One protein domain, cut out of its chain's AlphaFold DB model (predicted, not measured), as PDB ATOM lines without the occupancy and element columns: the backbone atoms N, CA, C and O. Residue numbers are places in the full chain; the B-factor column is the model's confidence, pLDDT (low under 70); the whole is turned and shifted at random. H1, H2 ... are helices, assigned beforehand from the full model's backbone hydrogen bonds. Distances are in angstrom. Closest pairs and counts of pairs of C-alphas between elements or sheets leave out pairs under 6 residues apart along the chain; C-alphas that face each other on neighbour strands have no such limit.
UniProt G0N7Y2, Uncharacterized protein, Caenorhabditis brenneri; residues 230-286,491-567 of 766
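What this domain is: This is residues 230 to 286 and 491 to 567 of the 766 residues of an uncharacterized protein of Caenorhabditis brenneri (UniProt G0N7Y2). One long helix, H2, runs through the body; H5 crosses its first half, with the short helix H4 packed on H5, while H1 lies by the first end of H2 and H7 leads away from near its last end. Residues 549 to 567, of which 549 to 566 belong to H7, stick out as a free arm, and the short helices H3 and H6 lie by the later half of H2. The printed part has 134 residues with seven named helices, H1 to H7 in order along the chain, and no named strand; the class is all helix, with 91 residues in the helices. It is only just loose, close to compact, with a radius of gyration of the C-alphas of 17.1 A, and its flat outline spans 46 by 44 by 23 A.

Where its parts are: The printed part begins at Ala 230, and H1 takes residues 236 to 248, 18.7 A from first to last C-alpha, with C-alpha 236 at (-17.879, 34.836, 22.736). H2, the longest helix, takes residues 260 to 284 and is 35.9 A long, from C-alpha 260 at (-26.835, 30.031, 16.759) to C-alpha 284 at (-19.938, -2.765, 29.650). After the cut, H3 takes residues 491 to 494, four residues. H4 takes residues 503 to 510 and is 10.2 A long. H5 takes residues 514 to 531 and is 25.1 A long. H6 takes residues 539 to 542, four residues. H7 takes residues 548 to 566, is 26.1 A long, and ends with C-alpha 566 at (-45.974, -1.285, 7.850).

How they stand to each other: H1 touches no helix. It is close to but not clearly touching H2, the closest C-alphas being those of Ile 242 and Val 260, 7.3 A apart, and H1 and H5 are near each other, with 9 pairs of C-alphas within 10 A. H2 with its residues 263 to 270 touches H5 with its residues 517 to 524; the closest C-alphas are those of Ile 266 and Val 517, 6.7 A apart, and the two run the same way at a steep tilt of 67 degrees. H2 and H4 only just touch, with 3 pairs of C-alphas within 8 A, the closest those of Ala 269 and Leu 506 at 7.5 A. H4 touches residues 514 to 521 of H5, opposite ways at a steep tilt of 66 degrees, with the C-alphas of Ala 507 and Glu 514 closest at 5.2 A. The packing of the helices is mostly crossed. Three more helices are close to but not clearly touching H2, with these closest C-alphas: Ile 278 and Leu 493 of H3 at 6.2 A, Phe 275 and Leu 539 of H6 at 7.4 A, and Asn 280 and Val 548 of H7 at 7.3 A. H7 is apart from H1, H3, H4, H5 and H6. In H1, H2, H4, H5 and H7 every O i to N i+4 pair is within hydrogen-bond range; H3 and H6 are too short for such a pair.

The domain as a whole: The two C-alphas farthest apart, those of Asn 253 and Leu 286, are 52.3 A from each other. Without residues 549 to 567, which stand free, the body has 115 residues and spans 52 by 27 by 23 A. Residues 287 to 490 are not printed, and C-alphas 286 and 491 are 16.3 A apart across this cut. Of the links that are printed whole, the one from H1 to H2, 11 residues, is long; H4 to H5 and H6 to H7 are tight. The mean pLDDT of the printed part is 83.3; residues 547 to 567 are under 70, and the mean of H7 is 58.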
ATOM      1  N   ALA A 230     -29.183  20.356  30.557       80.44
ATOM      2  CA  ALA A 230     -28.154  19.995  29.590       80.44
ATOM      3  C   ALA A 230     -28.078  21.013  28.432       80.44
ATOM      4  O   ALA A 230     -27.777  20.633  27.298       80.44
ATOM      5  N   HIS A 231     -28.382  22.287  28.695       84.88
ATOM      6  CA  HIS A 231     -28.113  23.388  27.773       84.88
ATOM      7  C   HIS A 231     -26.602  23.535  27.525       84.88
ATOM      8  O   HIS A 231     -25.776  23.120  28.339       84.88
ATOM      9  N   TYR A 232     -26.239  24.125  26.387       89.44
ATOM     10  CA  TYR A 232     -24.858  24.476  26.072       89.44
ATOM     11  C   TYR A 232     -24.705  25.999  26.121       89.44
ATOM     12  O   TYR A 232     -25.253  26.701  25.272       89.44
ATOM     13  N   ASP A 233     -23.941  26.493  27.096       87.31
ATOM     14  CA  ASP A 233     -23.715  27.926  27.281       87.31
ATOM     15  C   ASP A 233     -22.826  28.489  26.161       87.31
ATOM     16  O   ASP A 233     -21.670  28.086  25.974       87.31
ATOM     17  N   ILE A 234     -23.375  29.435  25.398       87.12
ATOM     18  CA  ILE A 234     -22.683  30.082  24.282       87.12
ATOM     19  C   ILE A 234     -21.604  31.019  24.834       87.12
ATOM     20  O   ILE A 234     -21.866  31.882  25.666       87.12
ATOM     21  N   THR A 235     -20.382  30.895  24.322       87.56
ATOM     22  CA  THR A 235     -19.264  31.794  24.652       87.56
ATOM     23  C   THR A 235     -18.965  32.752  23.498       87.56
ATOM     24  O   THR A 235     -19.225  32.428  22.340       87.56
ATOM     25  N   ALA A 236     -18.315  33.888  23.774       82.31
ATOM     26  CA  ALA A 236     -17.879  34.836  22.736       82.31
ATOM     27  C   ALA A 236     -16.964  34.202  21.661       82.31
ATOM     28  O   ALA A 236     -16.928  34.640  20.513       82.31
ATOM     29  N   HIS A 237     -16.255  33.116  21.992       82.75
ATOM     30  CA  HIS A 237     -15.486  32.352  21.006       82.75
ATOM     31  C   HIS A 237     -16.379  31.618  19.992       82.75
ATOM     32  O   HIS A 237     -16.000  31.469  18.832       82.75
ATOM     33  N   ASP A 238     -17.562  31.175  20.422       88.88
ATOM     34  CA  ASP A 238     -18.523  30.471  19.574       88.88
ATOM     35  C   ASP A 238     -19.236  31.452  18.640       88.88
ATOM     36  O   ASP A 238     -19.324  31.193  17.442       88.88
ATOM     37  N   THR A 239     -19.682  32.610  19.147       87.94
ATOM     38  CA  THR A 239     -20.336  33.636  18.316       87.94
ATOM     39  C   THR A 239     -19.399  34.141  17.220       87.94
ATOM     40  O   THR A 239     -19.811  34.217  16.063       87.94
ATOM     41  N   MET A 240     -18.125  34.391  17.535       86.19
ATOM     42  CA  MET A 240     -17.117  34.792  16.546       86.19
ATOM     43  C   MET A 240     -16.774  33.677  15.548       86.19
ATOM     44  O   MET A 240     -16.546  33.962  14.371       86.19
ATOM     45  N   TRP A 241     -16.780  32.405  15.965       87.06
ATOM     46  CA  TRP A 241     -16.619  31.286  15.031       87.06
ATOM     47  C   TRP A 241     -17.825  31.145  14.090       87.06
ATOM     48  O   TRP A 241     -17.623  30.990  12.887       87.06
ATOM     49  N   ILE A 242     -19.059  31.286  14.590       88.81
ATOM     50  CA  ILE A 242     -20.294  31.231  13.785       88.81
ATOM     51  C   ILE A 242     -20.364  32.406  12.798       88.81
ATOM     52  O   ILE A 242     -20.547  32.162  11.603       88.81
ATOM     53  N   LYS A 243     -20.170  33.656  13.268       88.00
ATOM     54  CA  LYS A 243     -20.114  34.876  12.428       88.00
ATOM     55  C   LYS A 243     -19.202  34.623  11.217       88.00
ATOM     56  O   LYS A 243     -19.638  34.688  10.069       88.00
ATOM     57  N   LYS A 244     -17.971  34.179  11.484       85.38
ATOM     58  CA  LYS A 244     -16.939  33.980  10.461       85.38
ATOM     59  C   LYS A 244     -17.108  32.694   9.629       85.38
ATOM     60  O   LYS A 244     -16.641  32.628   8.491       85.38
ATOM     61  N   LEU A 245     -17.753  31.639  10.142       86.00
ATOM     62  CA  LEU A 245     -18.091  30.450   9.341       86.00
ATOM     63  C   LEU A 245     -19.107  30.813   8.250       86.00
ATOM     64  O   LEU A 245     -18.921  30.420   7.098       86.00
ATOM     65  N   ASN A 246     -20.118  31.610   8.606       89.69
ATOM     66  CA  ASN A 246     -21.138  32.098   7.679       89.69
ATOM     67  C   ASN A 246     -20.521  32.973   6.570       89.69
ATOM     68  O   ASN A 246     -20.847  32.777   5.402       89.69
ATOM     69  N   GLU A 247     -19.551  33.838   6.895       86.38
ATOM     70  CA  GLU A 247     -18.771  34.606   5.903       86.38
ATOM     71  C   GLU A 247     -18.033  33.728   4.873       86.38
ATOM     72  O   GLU A 247     -17.889  34.122   3.716       86.38
ATOM     73  N   LEU A 248     -17.545  32.541   5.265       82.69
ATOM     74  CA  LEU A 248     -16.838  31.630   4.350       82.69
ATOM     75  C   LEU A 248     -17.766  30.695   3.564       82.69
ATOM     76  O   LEU A 248     -17.304  30.049   2.619       82.69
ATOM     77  N   ARG A 249     -19.042  30.583   3.948       82.38
ATOM     78  CA  ARG A 249     -20.042  29.735   3.282       82.38
ATOM     79  C   ARG A 249     -21.366  30.485   3.063       82.38
ATOM     80  O   ARG A 249     -22.398  30.021   3.541       82.38
ATOM     81  N   PRO A 250     -21.377  31.620   2.339       83.75
ATOM     82  CA  PRO A 250     -22.620  32.322   2.033       83.75
ATOM     83  C   PRO A 250     -23.568  31.416   1.234       83.75
ATOM     84  O   PRO A 250     -23.184  30.846   0.208       83.75
ATOM     85  N   LEU A 251     -24.811  31.283   1.702       85.88
ATOM     86  CA  LEU A 251     -25.877  30.610   0.963       85.88
ATOM     87  C   LEU A 251     -26.466  31.558  -0.093       85.88
ATOM     88  O   LEU A 251     -26.533  32.768   0.103       85.88
ATOM     89  N   ALA A 252     -26.947  31.008  -1.210       79.44
ATOM     90  CA  ALA A 252     -27.456  31.778  -2.354       79.44
ATOM     91  C   ALA A 252     -28.842  32.439  -2.137       79.44
ATOM     92  O   ALA A 252     -29.504  32.818  -3.100       79.44
ATOM     93  N   ASN A 253     -29.306  32.518  -0.889       83.06
ATOM     94  CA  ASN A 253     -30.617  33.015  -0.462       83.06
ATOM     95  C   ASN A 253     -30.515  33.987   0.736       83.06
ATOM     96  O   ASN A 253     -31.481  34.135   1.485       83.06
ATOM     97  N   ASP A 254     -29.330  34.568   0.951       78.81
ATOM     98  CA  ASP A 254     -28.977  35.471   2.058       78.81
ATOM     99  C   ASP A 254     -29.265  34.920   3.473       78.81
ATOM    100  O   ASP A 254     -29.315  35.667   4.450       78.81
ATOM    101  N   GLN A 255     -29.427  33.598   3.616       82.94
ATOM    102  CA  GLN A 255     -29.536  32.943   4.920       82.94
ATOM    103  C   GLN A 255     -28.149  32.628   5.508       82.94
ATOM    104  O   GLN A 255     -27.226  32.275   4.765       82.94
ATOM    105  N   PRO A 256     -27.984  32.680   6.843       86.75
ATOM    106  CA  PRO A 256     -26.776  32.189   7.497       86.75
ATOM    107  C   PRO A 256     -26.645  30.669   7.317       86.75
ATOM    108  O   PRO A 256     -27.599  29.927   7.543       86.75
ATOM    109  N   TYR A 257     -25.445  30.202   6.970       89.31
ATOM    110  CA  TYR A 257     -25.130  28.774   6.830       89.31
ATOM    111  C   TYR A 257     -25.347  27.977   8.127       89.31
ATOM    112  O   TYR A 257     -25.792  26.832   8.102       89.31
ATOM    113  N   LEU A 258     -25.059  28.605   9.266       91.69
ATOM    114  CA  LEU A 258     -25.260  28.072  10.602       91.69
ATOM    115  C   LEU A 258     -25.910  29.140  11.490       91.69
ATOM    116  O   LEU A 258     -25.328  30.200  11.739       91.69
ATOM    117  N   THR A 259     -27.111  28.852  11.997       93.00
ATOM    118  CA  THR A 259     -27.755  29.666  13.041       93.00
ATOM    119  C   THR A 259     -27.228  29.290  14.424       93.00
ATOM    120  O   THR A 259     -26.866  28.138  14.675       93.00
ATOM    121  N   VAL A 260     -27.237  30.249  15.355       91.06
ATOM    122  CA  VAL A 260     -26.835  30.031  16.759       91.06
ATOM    123  C   VAL A 260     -27.666  28.920  17.413       91.06
ATOM    124  O   VAL A 260     -27.119  28.052  18.086       91.06
ATOM    125  N   GLU A 261     -28.974  28.884  17.146       91.06
ATOM    126  CA  GLU A 261     -29.874  27.840  17.647       91.06
ATOM    127  C   GLU A 261     -29.485  26.438  17.128       91.06
ATOM    128  O   GLU A 261     -29.424  25.477  17.896       91.06
ATOM    129  N   THR A 262     -29.157  26.319  15.835       93.25
ATOM    130  CA  THR A 262     -28.688  25.062  15.221       93.25
ATOM    131  C   THR A 262     -27.342  24.629  15.801       93.25
ATOM    132  O   THR A 262     -27.154  23.453  16.114       93.25
ATOM    133  N   PHE A 263     -26.423  25.573  16.018       94.69
ATOM    134  CA  PHE A 263     -25.144  25.312  16.674       94.69
ATOM    135  C   PHE A 263     -25.329  24.770  18.100       94.69
ATOM    136  O   PHE A 263     -24.778  23.717  18.414       94.69
ATOM    137  N   VAL A 264     -26.150  25.415  18.938       94.00
ATOM    138  CA  VAL A 264     -26.446  24.946  20.308       94.00
ATOM    139  C   VAL A 264     -27.068  23.548  20.292       94.00
ATOM    140  O   VAL A 264     -26.635  22.682  21.055       94.00
ATOM    141  N   LYS A 265     -28.023  23.283  19.385       93.88
ATOM    142  CA  LYS A 265     -28.624  21.949  19.199       93.88
ATOM    143  C   LYS A 265     -27.565  20.883  18.889       93.88
ATOM    144  O   LYS A 265     -27.581  19.825  19.517       93.88
ATOM    145  N   ILE A 266     -26.628  21.160  17.976       95.31
ATOM    146  CA  ILE A 266     -25.551  20.221  17.621       95.31
ATOM    147  C   ILE A 266     -24.555  20.051  18.780       95.31
ATOM    148  O   ILE A 266     -24.252  18.918  19.142       95.31
ATOM    149  N   MET A 267     -24.084  21.138  19.403       95.31
ATOM    150  CA  MET A 267     -23.143  21.095  20.536       95.31
ATOM    151  C   MET A 267     -23.702  20.279  21.708       95.31
ATOM    152  O   MET A 267     -23.014  19.409  22.247       95.31
ATOM    153  N   LYS A 268     -24.980  20.493  22.049       94.19
ATOM    154  CA  LYS A 268     -25.708  19.688  23.035       94.19
ATOM    155  C   LYS A 268     -25.790  18.220  22.620       94.19
ATOM    156  O   LYS A 268     -25.502  17.339  23.427       94.19
ATOM    157  N   ALA A 269     -26.183  17.935  21.381       94.44
ATOM    158  CA  ALA A 269     -26.348  16.565  20.903       94.44
ATOM    159  C   ALA A 269     -25.020  15.780  20.885       94.44
ATOM    160  O   ALA A 269     -25.006  14.614  21.284       94.44
ATOM    161  N   LEU A 270     -23.911  16.431  20.507       94.75
ATOM    162  CA  LEU A 270     -22.549  15.889  20.560       94.75
ATOM    163  C   LEU A 270     -22.142  15.525  21.994       94.75
ATOM    164  O   LEU A 270     -21.794  14.378  22.263       94.75
ATOM    165  N   GLU A 271     -22.248  16.473  22.931       94.81
ATOM    166  CA  GLU A 271     -21.927  16.246  24.346       94.81
ATOM    167  C   GLU A 271     -22.767  15.117  24.959       94.81
ATOM    168  O   GLU A 271     -22.226  14.246  25.641       94.81
ATOM    169  N   ILE A 272     -24.073  15.086  24.674       93.12
ATOM    170  CA  ILE A 272     -25.000  14.068  25.180       93.12
ATOM    171  C   ILE A 272     -24.694  12.673  24.613       93.12
ATOM    172  O   ILE A 272     -24.758  11.696  25.365       93.12
ATOM    173  N   ASP A 273     -24.389  12.542  23.319       92.25
ATOM    174  CA  ASP A 273     -24.034  11.247  22.719       92.25
ATOM    175  C   ASP A 273     -22.660  10.762  23.201       92.25
ATOM    176  O   ASP A 273     -22.536   9.617  23.637       92.25
ATOM    177  N   THR A 274     -21.655  11.643  23.241       92.94
ATOM    178  CA  THR A 274     -20.313  11.310  23.745       92.94
ATOM    179  C   THR A 274     -20.369  10.886  25.209       92.94
ATOM    180  O   THR A 274     -19.840   9.828  25.554       92.94
ATOM    181  N   PHE A 275     -21.074  11.639  26.063       93.62
ATOM    182  CA  PHE A 275     -21.286  11.272  27.463       93.62
ATOM    183  C   PHE A 275     -21.934   9.888  27.572       93.62
ATOM    184  O   PHE A 275     -21.404   9.009  28.254       93.62
ATOM    185  N   LYS A 276     -23.035   9.647  26.843       91.25
ATOM    186  CA  LYS A 276     -23.701   8.338  26.830       91.25
ATOM    187  C   LYS A 276     -22.747   7.227  26.403       91.25
ATOM    188  O   LYS A 276     -22.691   6.201  27.077       91.25
ATOM    189  N   ASN A 277     -22.002   7.397  25.317       87.88
ATOM    190  CA  ASN A 277     -21.185   6.324  24.760       87.88
ATOM    191  C   ASN A 277     -19.931   6.043  25.605       87.88
ATOM    192  O   ASN A 277     -19.601   4.872  25.788       87.88
ATOM    193  N   ILE A 278     -19.318   7.053  26.237       89.44
ATOM    194  CA  ILE A 278     -18.270   6.858  27.258       89.44
ATOM    195  C   ILE A 278     -18.803   6.010  28.424       89.44
ATOM    196  O   ILE A 278     -18.256   4.947  28.720       89.44
ATOM    197  N   HIS A 279     -19.919   6.410  29.037       91.56
ATOM    198  CA  HIS A 279     -20.438   5.725  30.226       91.56
ATOM    199  C   HIS A 279     -21.004   4.334  29.916       91.56
ATOM    200  O   HIS A 279     -20.968   3.450  30.768       91.56
ATOM    201  N   ASN A 280     -21.476   4.088  28.690       85.75
ATOM    202  CA  ASN A 280     -21.815   2.730  28.265       85.75
ATOM    203  C   ASN A 280     -20.571   1.834  28.190       85.75
ATOM    204  O   ASN A 280     -20.635   0.719  28.693       85.75
ATOM    205  N   ASN A 281     -19.438   2.315  27.660       83.25
ATOM    206  CA  ASN A 281     -18.192   1.538  27.665       83.25
ATOM    207  C   ASN A 281     -17.695   1.257  29.099       83.25
ATOM    208  O   ASN A 281     -17.300   0.126  29.381       83.25
ATOM    209  N   LEU A 282     -17.796   2.229  30.022       87.38
ATOM    210  CA  LEU A 282     -17.514   2.003  31.451       87.38
ATOM    211  C   LEU A 282     -18.404   0.899  32.043       87.38
ATOM    212  O   LEU A 282     -17.912   0.001  32.722       87.38
ATOM    213  N   LEU A 283     -19.715   0.941  31.785       85.88
ATOM    214  CA  LEU A 283     -20.653  -0.058  32.306       85.88
ATOM    215  C   LEU A 283     -20.497  -1.432  31.646       85.88
ATOM    216  O   LEU A 283     -20.679  -2.438  32.323       85.88
ATOM    217  N   ASP A 284     -20.116  -1.502  30.372       78.25
ATOM    218  CA  ASP A 284     -19.938  -2.765  29.650       78.25
ATOM    219  C   ASP A 284     -18.759  -3.602  30.158       78.25
ATOM    220  O   ASP A 284     -18.863  -4.829  30.186       78.25
ATOM    221  N   ALA A 285     -17.692  -2.957  30.644       77.00
ATOM    222  CA  ALA A 285     -16.616  -3.621  31.384       77.00
ATOM    223  C   ALA A 285     -17.053  -4.103  32.786       77.00
ATOM    224  O   ALA A 285     -16.418  -4.974  33.375       77.00
ATOM    225  N   LEU A 286     -18.151  -3.554  33.320       83.25
ATOM    226  CA  LEU A 286     -18.702  -3.855  34.647       83.25
ATOM    227  C   LEU A 286     -19.982  -4.711  34.580       83.25
ATOM    228  O   LEU A 286     -20.575  -5.029  35.615       83.25
ATOM    229  N   ALA A 491     -10.768   8.680  32.503       90.56
ATOM    230  CA  ALA A 491      -9.675   9.399  31.845       90.56
ATOM    231  C   ALA A 491      -9.216   8.710  30.545       90.56
ATOM    232  O   ALA A 491      -9.107   9.372  29.512       90.56
ATOM    233  N   LYS A 492      -9.077   7.375  30.554       87.81
ATOM    234  CA  LYS A 492      -8.769   6.556  29.364       87.81
ATOM    235  C   LYS A 492      -9.751   6.771  28.203       87.81
ATOM    236  O   LYS A 492      -9.350   6.774  27.037       87.81
ATOM    237  N   LEU A 493     -11.042   6.930  28.504       88.19
ATOM    238  CA  LEU A 493     -12.091   7.121  27.498       88.19
ATOM    239  C   LEU A 493     -12.242   8.591  27.082       88.19
ATOM    240  O   LEU A 493     -12.397   8.868  25.892       88.19
ATOM    241  N   GLU A 494     -12.133   9.533  28.022       90.50
ATOM    242  CA  GLU A 494     -12.130  10.976  27.752       90.50
ATOM    243  C   GLU A 494     -10.921  11.399  26.906       90.50
ATOM    244  O   GLU A 494     -11.078  12.199  25.989       90.50
ATOM    245  N   ALA A 495      -9.743  10.791  27.084       87.38
ATOM    246  CA  ALA A 495      -8.588  10.995  26.199       87.38
ATOM    247  C   ALA A 495      -8.888  10.668  24.718       87.38
ATOM    248  O   ALA A 495      -8.206  11.150  23.812       87.38
ATOM    249  N   ARG A 496      -9.932   9.868  24.458       85.06
ATOM    250  CA  ARG A 496     -10.354   9.394  23.130       85.06
ATOM    251  C   ARG A 496     -11.807   9.771  22.803       85.06
ATOM    252  O   ARG A 496     -12.399   9.164  21.911       85.06
ATOM    253  N   PHE A 497     -12.376  10.773  23.488       88.31
ATOM    254  CA  PHE A 497     -13.804  11.135  23.431       88.31
ATOM    255  C   PHE A 497     -14.352  11.295  21.999       88.31
ATOM    256  O   PHE A 497     -15.463  10.866  21.705       88.31
ATOM    257  N   TYR A 498     -13.551  11.846  21.084       85.62
ATOM    258  CA  TYR A 498     -13.915  12.095  19.686       85.62
ATOM    259  C   TYR A 498     -14.159  10.810  18.870       85.62
ATOM    260  O   TYR A 498     -14.755  10.863  17.804       85.62
ATOM    261  N   VAL A 499     -13.733   9.640  19.359       85.62
ATOM    262  CA  VAL A 499     -14.041   8.334  18.749       85.62
ATOM    263  C   VAL A 499     -15.422   7.815  19.192       85.62
ATOM    264  O   VAL A 499     -15.990   6.932  18.551       85.62
ATOM    265  N   MET A 500     -15.986   8.363  20.275       83.31
ATOM    266  CA  MET A 500     -17.197   7.852  20.935       83.31
ATOM    267  C   MET A 500     -18.506   8.345  20.303       83.31
ATOM    268  O   MET A 500     -19.568   7.812  20.622       83.31
ATOM    269  N   THR A 501     -18.441   9.319  19.392       86.00
ATOM    270  CA  THR A 501     -19.597   9.887  18.683       86.00
ATOM    271  C   THR A 501     -19.359   9.889  17.179       86.00
ATOM    272  O   THR A 501     -18.291  10.252  16.696       86.00
ATOM    273  N   ASN A 502     -20.382   9.491  16.422       85.44
ATOM    274  CA  ASN A 502     -20.379   9.509  14.962       85.44
ATOM    275  C   ASN A 502     -21.322  10.624  14.482       85.44
ATOM    276  O   ASN A 502     -22.534  10.545  14.683       85.44
ATOM    277  N   TYR A 503     -20.757  11.664  13.863       88.00
ATOM    278  CA  TYR A 503     -21.514  12.842  13.431       88.00
ATOM    279  C   TYR A 503     -22.465  12.555  12.255       88.00
ATOM    280  O   TYR A 503     -23.471  13.243  12.132       88.00
ATOM    281  N   GLU A 504     -22.199  11.529  11.435       88.19
ATOM    282  CA  GLU A 504     -23.057  11.117  10.308       88.19
ATOM    283  C   GLU A 504     -24.447  10.699  10.832       88.19
ATOM    284  O   GLU A 504     -25.471  11.267  10.463       88.19
ATOM    285  N   LYS A 505     -24.474   9.773  11.799       85.81
ATOM    286  CA  LYS A 505     -25.691   9.312  12.490       85.81
ATOM    287  C   LYS A 505     -26.329  10.402  13.342       85.81
ATOM    288  O   LYS A 505     -27.544  10.400  13.531       85.81
ATOM    289  N   LEU A 506     -25.526  11.321  13.880       90.69
ATOM    290  CA  LEU A 506     -26.055  12.454  14.629       90.69
ATOM    291  C   LEU A 506     -26.826  13.400  13.696       90.69
ATOM    292  O   LEU A 506     -27.944  13.784  14.029       90.69
ATOM    293  N   ALA A 507     -26.287  13.683  12.507       91.94
ATOM    294  CA  ALA A 507     -26.949  14.454  11.460       91.94
ATOM    295  C   ALA A 507     -28.265  13.795  11.005       91.94
ATOM    296  O   ALA A 507     -29.306  14.454  11.031       91.94
ATOM    297  N   GLU A 508     -28.251  12.481  10.731       91.50
ATOM    298  CA  GLU A 508     -29.468  11.689  10.473       91.50
ATOM    299  C   GLU A 508     -30.508  11.841  11.601       91.50
ATOM    300  O   GLU A 508     -31.694  12.016  11.329       91.50
ATOM    301  N   SER A 509     -30.075  11.796  12.868       89.44
ATOM    302  CA  SER A 509     -30.976  11.867  14.030       89.44
ATOM    303  C   SER A 509     -31.546  13.261  14.315       89.44
ATOM    304  O   SER A 509     -32.612  13.365  14.919       89.44
ATOM    305  N   LEU A 510     -30.847  14.319  13.892       92.38
ATOM    306  CA  LEU A 510     -31.257  15.715  14.072       92.38
ATOM    307  C   LEU A 510     -32.007  16.280  12.855       92.38
ATOM    308  O   LEU A 510     -32.608  17.345  12.966       92.38
ATOM    309  N   GLY A 511     -31.963  15.602  11.702       92.62
ATOM    310  CA  GLY A 511     -32.508  16.118  10.442       92.62
ATOM    311  C   GLY A 511     -31.704  17.287   9.858       92.62
ATOM    312  O   GLY A 511     -32.263  18.110   9.138       92.62
ATOM    313  N   ILE A 512     -30.412  17.380  10.187       92.88
ATOM    314  CA  ILE A 512     -29.497  18.450   9.753       92.88
ATOM    315  C   ILE A 512     -28.555  17.889   8.679       92.88
ATOM    316  O   ILE A 512     -28.218  16.706   8.706       92.88
ATOM    317  N   GLU A 513     -28.100  18.717   7.736       88.75
ATOM    318  CA  GLU A 513     -27.118  18.292   6.733       88.75
ATOM    319  C   GLU A 513     -25.795  17.826   7.372       88.75
ATOM    320  O   GLU A 513     -25.193  18.534   8.183       88.75
ATOM    321  N   GLU A 514     -25.295  16.661   6.940       89.69
ATOM    322  CA  GLU A 514     -24.051  16.036   7.429       89.69
ATOM    323  C   GLU A 514     -22.865  17.013   7.446       89.69
ATOM    324  O   GLU A 514     -22.087  17.038   8.399       89.69
ATOM    325  N   ILE A 515     -22.754  17.857   6.418       86.00
ATOM    326  CA  ILE A 515     -21.669  18.830   6.264       86.00
ATOM    327  C   ILE A 515     -21.690  19.926   7.346       86.00
ATOM    328  O   ILE A 515     -20.628  20.299   7.843       86.00
ATOM    329  N   VAL A 516     -22.875  20.380   7.775       89.00
ATOM    330  CA  VAL A 516     -23.029  21.363   8.865       89.00
ATOM    331  C   VAL A 516     -22.622  20.727  10.196       89.00
ATOM    332  O   VAL A 516     -21.866  21.311  10.972       89.00
ATOM    333  N   VAL A 517     -23.077  19.495  10.449       91.31
ATOM    334  CA  VAL A 517     -22.746  18.764  11.683       91.31
ATOM    335  C   VAL A 517     -21.259  18.395  11.729       91.31
ATOM    336  O   VAL A 517     -20.662  18.462  12.799       91.31
ATOM    337  N   SER A 518     -20.632  18.080  10.590       86.00
ATOM    338  CA  SER A 518     -19.194  17.790  10.483       86.00
ATOM    339  C   SER A 518     -18.317  18.998  10.850       86.00
ATOM    340  O   SER A 518     -17.330  18.846  11.573       86.00
ATOM    341  N   ASP A 519     -18.697  20.205  10.418       86.75
ATOM    342  CA  ASP A 519     -17.981  21.437  10.770       86.75
ATOM    343  C   ASP A 519     -18.063  21.745  12.269       86.75
ATOM    344  O   ASP A 519     -17.044  22.018  12.910       86.75
ATOM    345  N   VAL A 520     -19.273  21.675  12.839       92.19
ATOM    346  CA  VAL A 520     -19.494  21.899  14.277       92.19
ATOM    347  C   VAL A 520     -18.825  20.802  15.107       92.19
ATOM    348  O   VAL A 520     -18.276  21.099  16.162       92.19
ATOM    349  N   TYR A 521     -18.785  19.558  14.623       90.56
ATOM    350  CA  TYR A 521     -18.069  18.449  15.256       90.56
ATOM    351  C   TYR A 521     -16.553  18.702  15.345       90.56
ATOM    352  O   TYR A 521     -15.972  18.501  16.412       90.56
ATOM    353  N   GLU A 522     -15.891  19.183  14.286       85.75
ATOM    354  CA  GLU A 522     -14.458  19.513  14.374       85.75
ATOM    355  C   GLU A 522     -14.201  20.722  15.293       85.75
ATOM    356  O   GLU A 522     -13.242  20.697  16.068       85.75
ATOM    357  N   PHE A 523     -15.077  21.734  15.306       87.88
ATOM    358  CA  PHE A 523     -14.994  22.836  16.275       87.88
ATOM    359  C   PHE A 523     -15.152  22.353  17.728       87.88
ATOM    360  O   PHE A 523     -14.298  22.615  18.580       87.88
ATOM    361  N   TRP A 524     -16.210  21.586  17.998       93.94
ATOM    362  CA  TRP A 524     -16.509  20.958  19.287       93.94
ATOM    363  C   TRP A 524     -15.321  20.146  19.811       93.94
ATOM    364  O   TRP A 524     -14.869  20.347  20.940       93.94
ATOM    365  N   LYS A 525     -14.764  19.281  18.958       87.94
ATOM    366  CA  LYS A 525     -13.597  18.437  19.234       87.94
ATOM    367  C   LYS A 525     -12.382  19.269  19.646       87.94
ATOM    368  O   LYS A 525     -11.774  18.987  20.677       87.94
ATOM    369  N   GLN A 526     -12.047  20.324  18.904       86.06
ATOM    370  CA  GLN A 526     -10.930  21.208  19.259       86.06
ATOM    371  C   GLN A 526     -11.191  21.968  20.571       86.06
ATOM    372  O   GLN A 526     -10.300  22.072  21.420       86.06
ATOM    373  N   LYS A 527     -12.425  22.439  20.801       89.31
ATOM    374  CA  LYS A 527     -12.807  23.116  22.050       89.31
ATOM    375  C   LYS A 527     -12.720  22.182  23.266       89.31
ATOM    376  O   LYS A 527     -12.188  22.585  24.302       89.31
ATOM    377  N   ARG A 528     -13.165  20.927  23.137       90.38
ATOM    378  CA  ARG A 528     -13.103  19.894  24.189       90.38
ATOM    379  C   ARG A 528     -11.670  19.435  24.476       90.38
ATOM    380  O   ARG A 528     -11.296  19.355  25.645       90.38
ATOM    381  N   LEU A 529     -10.831  19.270  23.447       86.00
ATOM    382  CA  LEU A 529      -9.384  19.035  23.603       86.00
ATOM    383  C   LEU A 529      -8.694  20.169  24.381       86.00
ATOM    384  O   LEU A 529      -7.867  19.900  25.252       86.00
ATOM    385  N   LYS A 530      -9.060  21.434  24.120       84.75
ATOM    386  CA  LYS A 530      -8.541  22.596  24.863       84.75
ATOM    387  C   LYS A 530      -9.035  22.634  26.318       84.75
ATOM    388  O   LYS A 530      -8.248  22.969  27.200       84.75
ATOM    389  N   LYS A 531     -10.308  22.299  26.574       85.94
ATOM    390  CA  LYS A 531     -10.906  22.276  27.928       85.94
ATOM    391  C   LYS A 531     -10.400  21.105  28.787       85.94
ATOM    392  O   LYS A 531     -10.373  21.241  30.005       85.94
ATOM    393  N   ARG A 532     -10.001  19.985  28.165       82.94
ATOM    394  CA  ARG A 532      -9.676  18.697  28.818       82.94
ATOM    395  C   ARG A 532     -10.824  18.148  29.679       82.94
ATOM    396  O   ARG A 532     -10.639  17.780  30.832       82.94
ATOM    397  N   GLY A 533     -12.024  18.113  29.108       85.06
ATOM    398  CA  GLY A 533     -13.215  17.550  29.748       85.06
ATOM    399  C   GLY A 533     -14.504  17.962  29.034       85.06
ATOM    400  O   GLY A 533     -14.446  18.802  28.126       85.06
ATOM    401  N   PRO A 534     -15.665  17.405  29.429       90.19
ATOM    402  CA  PRO A 534     -16.954  17.709  28.811       90.19
ATOM    403  C   PRO A 534     -17.245  19.209  28.824       90.19
ATOM    404  O   PRO A 534     -16.930  19.925  29.784       90.19
ATOM    405  N   LEU A 535     -17.822  19.711  27.734       90.88
ATOM    406  CA  LEU A 535     -18.135  21.127  27.587       90.88
ATOM    407  C   LEU A 535     -19.310  21.519  28.485       90.88
ATOM    408  O   LEU A 535     -19.192  22.529  29.182       90.88
ATOM    409  N   ILE A 536     -20.353  20.687  28.539       90.19
ATOM    410  CA  ILE A 536     -21.494  20.848  29.449       90.19
ATOM    411  C   ILE A 536     -21.149  20.161  30.784       90.19
ATOM    412  O   ILE A 536     -20.783  18.982  30.782       90.19
ATOM    413  N   PRO A 537     -21.204  20.862  31.930       85.06
ATOM    414  CA  PRO A 537     -20.932  20.259  33.231       85.06
ATOM    415  C   PRO A 537     -22.123  19.404  33.708       85.06
ATOM    416  O   PRO A 537     -23.210  19.467  33.145       85.06
ATOM    417  N   HIS A 538     -21.937  18.608  34.767       83.88
ATOM    418  CA  HIS A 538     -23.035  17.935  35.490       83.88
ATOM    419  C   HIS A 538     -23.964  17.009  34.673       83.88
ATOM    420  O   HIS A 538     -25.026  16.617  35.146       83.88
ATOM    421  N   LEU A 539     -23.551  16.542  33.488       88.75
ATOM    422  CA  LEU A 539     -24.351  15.623  32.660       88.75
ATOM    423  C   LEU A 539     -24.773  14.324  33.388       88.75
ATOM    424  O   LEU A 539     -25.835  13.783  33.086       88.75
ATOM    425  N   HIS A 540     -24.009  13.859  34.385       85.12
ATOM    426  CA  HIS A 540     -24.355  12.710  35.241       85.12
ATOM    427  C   HIS A 540     -25.529  12.964  36.206       85.12
ATOM    428  O   HIS A 540     -26.101  12.005  36.724       85.12
ATOM    429  N   ASP A 541     -25.887  14.228  36.455       83.31
ATOM    430  CA  ASP A 541     -27.052  14.627  37.255       83.31
ATOM    431  C   ASP A 541     -28.349  14.604  36.420       83.31
ATOM    432  O   ASP A 541     -29.443  14.483  36.969       83.31
ATOM    433  N   VAL A 542     -28.225  14.661  35.087       84.44
ATOM    434  CA  VAL A 542     -29.344  14.781  34.132       84.44
ATOM    435  C   VAL A 542     -29.569  13.490  33.334       84.44
ATOM    436  O   VAL A 542     -30.703  13.105  33.048       84.44
ATOM    437  N   ILE A 543     -28.493  12.799  32.944       88.44
ATOM    438  CA  ILE A 543     -28.539  11.667  32.012       88.44
ATOM    439  C   ILE A 543     -28.436  10.341  32.763       88.44
ATOM    440  O   ILE A 543     -27.356   9.885  33.135       88.44
ATOM    441  N   ARG A 544     -29.567   9.639  32.868       86.38
ATOM    442  CA  ARG A 544     -29.596   8.235  33.291       86.38
ATOM    443  C   ARG A 544     -29.167   7.322  32.137       86.38
ATOM    444  O   ARG A 544     -29.878   7.188  31.140       86.38
ATOM    445  N   ILE A 545     -28.018   6.667  32.272       87.75
ATOM    446  CA  ILE A 545     -27.487   5.711  31.297       87.75
ATOM    447  C   ILE A 545     -28.335   4.435  31.306       87.75
ATOM    448  O   ILE A 545     -28.474   3.773  32.334       87.75
ATOM    449  N   GLN A 546     -28.895   4.079  30.150       73.25
ATOM    450  CA  GLN A 546     -29.600   2.811  29.961       73.25
ATOM    451  C   GLN A 546     -28.634   1.740  29.427       73.25
ATOM    452  O   GLN A 546     -27.986   1.995  28.402       73.25
ATOM    453  N   PRO A 547     -28.556   0.553  30.062       64.69
ATOM    454  CA  PRO A 547     -27.752  -0.565  29.581       64.69
ATOM    455  C   PRO A 547     -28.048  -0.936  28.126       64.69
ATOM    456  O   PRO A 547     -29.176  -0.830  27.642       64.69
ATOM    457  N   VAL A 548     -27.036  -1.419  27.405       60.44
ATOM    458  CA  VAL A 548     -27.177  -1.668  25.958       60.44
ATOM    459  C   VAL A 548     -28.085  -2.857  25.646       60.44
ATOM    460  O   VAL A 548     -28.693  -2.870  24.581       60.44
ATOM    461  N   ILE A 549     -28.250  -3.806  26.573       57.78
ATOM    462  CA  ILE A 549     -29.231  -4.895  26.438       57.78
ATOM    463  C   ILE A 549     -30.654  -4.317  26.401       57.78
ATOM    464  O   ILE A 549     -31.422  -4.661  25.505       57.78
ATOM    465  N   ASP A 550     -30.970  -3.370  27.292       53.97
ATOM    466  CA  ASP A 550     -32.261  -2.677  27.296       53.97
ATOM    467  C   ASP A 550     -32.432  -1.846  26.019       53.97
ATOM    468  O   ASP A 550     -33.448  -1.971  25.341       53.97
ATOM    469  N   ARG A 551     -31.417  -1.066  25.614       57.72
ATOM    470  CA  ARG A 551     -31.468  -0.280  24.362       57.72
ATOM    471  C   ARG A 551     -31.621  -1.159  23.112       57.72
ATOM    472  O   ARG A 551     -32.314  -0.768  22.174       57.72
ATOM    473  N   ALA A 552     -31.013  -2.344  23.089       51.75
ATOM    474  CA  ALA A 552     -31.167  -3.314  22.007       51.75
ATOM    475  C   ALA A 552     -32.572  -3.933  22.000       51.75
ATOM    476  O   ALA A 552     -33.195  -3.989  20.944       51.75
ATOM    477  N   ALA A 553     -33.103  -4.326  23.163       52.19
ATOM    478  CA  ALA A 553     -34.464  -4.846  23.292       52.19
ATOM    479  C   ALA A 553     -35.521  -3.798  22.900       52.19
ATOM    480  O   ALA A 553     -36.433  -4.103  22.134       52.19
ATOM    481  N   GLN A 554     -35.359  -2.546  23.343       54.19
ATOM    482  CA  GLN A 554     -36.199  -1.415  22.935       54.19
ATOM    483  C   GLN A 554     -36.115  -1.163  21.428       54.19
ATOM    484  O   GLN A 554     -37.148  -0.993  20.786       54.19
ATOM    485  N   LYS A 555     -34.910  -1.171  20.835       53.50
ATOM    486  CA  LYS A 555     -34.762  -1.008  19.384       53.50
ATOM    487  C   LYS A 555     -35.435  -2.149  18.619       53.50
ATOM    488  O   LYS A 555     -36.149  -1.873  17.664       53.50
ATOM    489  N   VAL A 556     -35.253  -3.400  19.044       51.12
ATOM    490  CA  VAL A 556     -35.930  -4.558  18.439       51.12
ATOM    491  C   VAL A 556     -37.448  -4.412  18.554       51.12
ATOM    492  O   VAL A 556     -38.132  -4.619  17.560       51.12
ATOM    493  N   ALA A 557     -37.978  -3.982  19.703       51.16
ATOM    494  CA  ALA A 557     -39.408  -3.722  19.869       51.16
ATOM    495  C   ALA A 557     -39.916  -2.590  18.952       51.16
ATOM    496  O   ALA A 557     -40.953  -2.748  18.319       51.16
ATOM    497  N   LEU A 558     -39.170  -1.487  18.817       59.59
ATOM    498  CA  LEU A 558     -39.508  -0.367  17.926       59.59
ATOM    499  C   LEU A 558     -39.409  -0.736  16.438       59.59
ATOM    500  O   LEU A 558     -40.213  -0.272  15.637       59.59
ATOM    501  N   ASP A 559     -38.428  -1.543  16.043       58.94
ATOM    502  CA  ASP A 559     -38.275  -1.990  14.655       58.94
ATOM    503  C   ASP A 559     -39.301  -3.090  14.303       58.94
ATOM    504  O   ASP A 559     -39.770  -3.146  13.165       58.94
ATOM    505  N   LEU A 560     -39.729  -3.892  15.286       56.47
ATOM    506  CA  LEU A 560     -40.850  -4.832  15.175       56.47
ATOM    507  C   LEU A 560     -42.201  -4.101  15.085       56.47
ATOM    508  O   LEU A 560     -43.017  -4.435  14.232       56.47
ATOM    509  N   ASP A 561     -42.419  -3.064  15.896       58.62
ATOM    510  CA  ASP A 561     -43.606  -2.204  15.833       58.62
ATOM    511  C   ASP A 561     -43.704  -1.467  14.485       58.62
ATOM    512  O   ASP A 561     -44.738  -1.524  13.819       58.62
ATOM    513  N   LYS A 562     -42.602  -0.887  13.984       64.38
ATOM    514  CA  LYS A 562     -42.536  -0.353  12.608       64.38
ATOM    515  C   LYS A 562     -42.888  -1.411  11.560       64.38
ATOM    516  O   LYS A 562     -43.528  -1.078  10.563       64.38
ATOM    517  N   ALA A 563     -42.477  -2.667  11.752       59.19
ATOM    518  CA  ALA A 563     -42.804  -3.755  10.834       59.19
ATOM    519  C   ALA A 563     -44.296  -4.135  10.888       59.19
ATOM    520  O   ALA A 563     -44.901  -4.300   9.828       59.19
ATOM    521  N   TYR A 564     -44.909  -4.201  12.075       61.12
ATOM    522  CA  TYR A 564     -46.351  -4.427  12.231       61.12
ATOM    523  C   TYR A 564     -47.180  -3.279  11.648       61.12
ATOM    524  O   TYR A 564     -48.061  -3.526  10.824       61.12
ATOM    525  N   ASN A 565     -46.833  -2.028  11.963       66.69
ATOM    526  CA  ASN A 565     -47.482  -0.845  11.398       66.69
ATOM    527  C   ASN A 565     -47.348  -0.799   9.863       66.69
ATOM    528  O   ASN A 565     -48.329  -0.548   9.163       66.69
ATOM    529  N   LYS A 566     -46.178  -1.149   9.307       69.94
ATOM    530  CA  LYS A 566     -45.974  -1.285   7.850       69.94
ATOM    531  C   LYS A 566     -46.755  -2.452   7.226       69.94
ATOM    532  O   LYS A 566     -47.068  -2.399   6.039       69.94
ATOM    533  N   ALA A 567     -47.084  -3.484   8.002       69.94
ATOM    534  CA  ALA A 567     -47.957  -4.586   7.597       69.94
ATOM    535  C   ALA A 567     -49.461  -4.288   7.795       69.94
ATOM    536  O   ALA A 567     -50.287  -5.157   7.525       69.94
TER     537      ALA A 567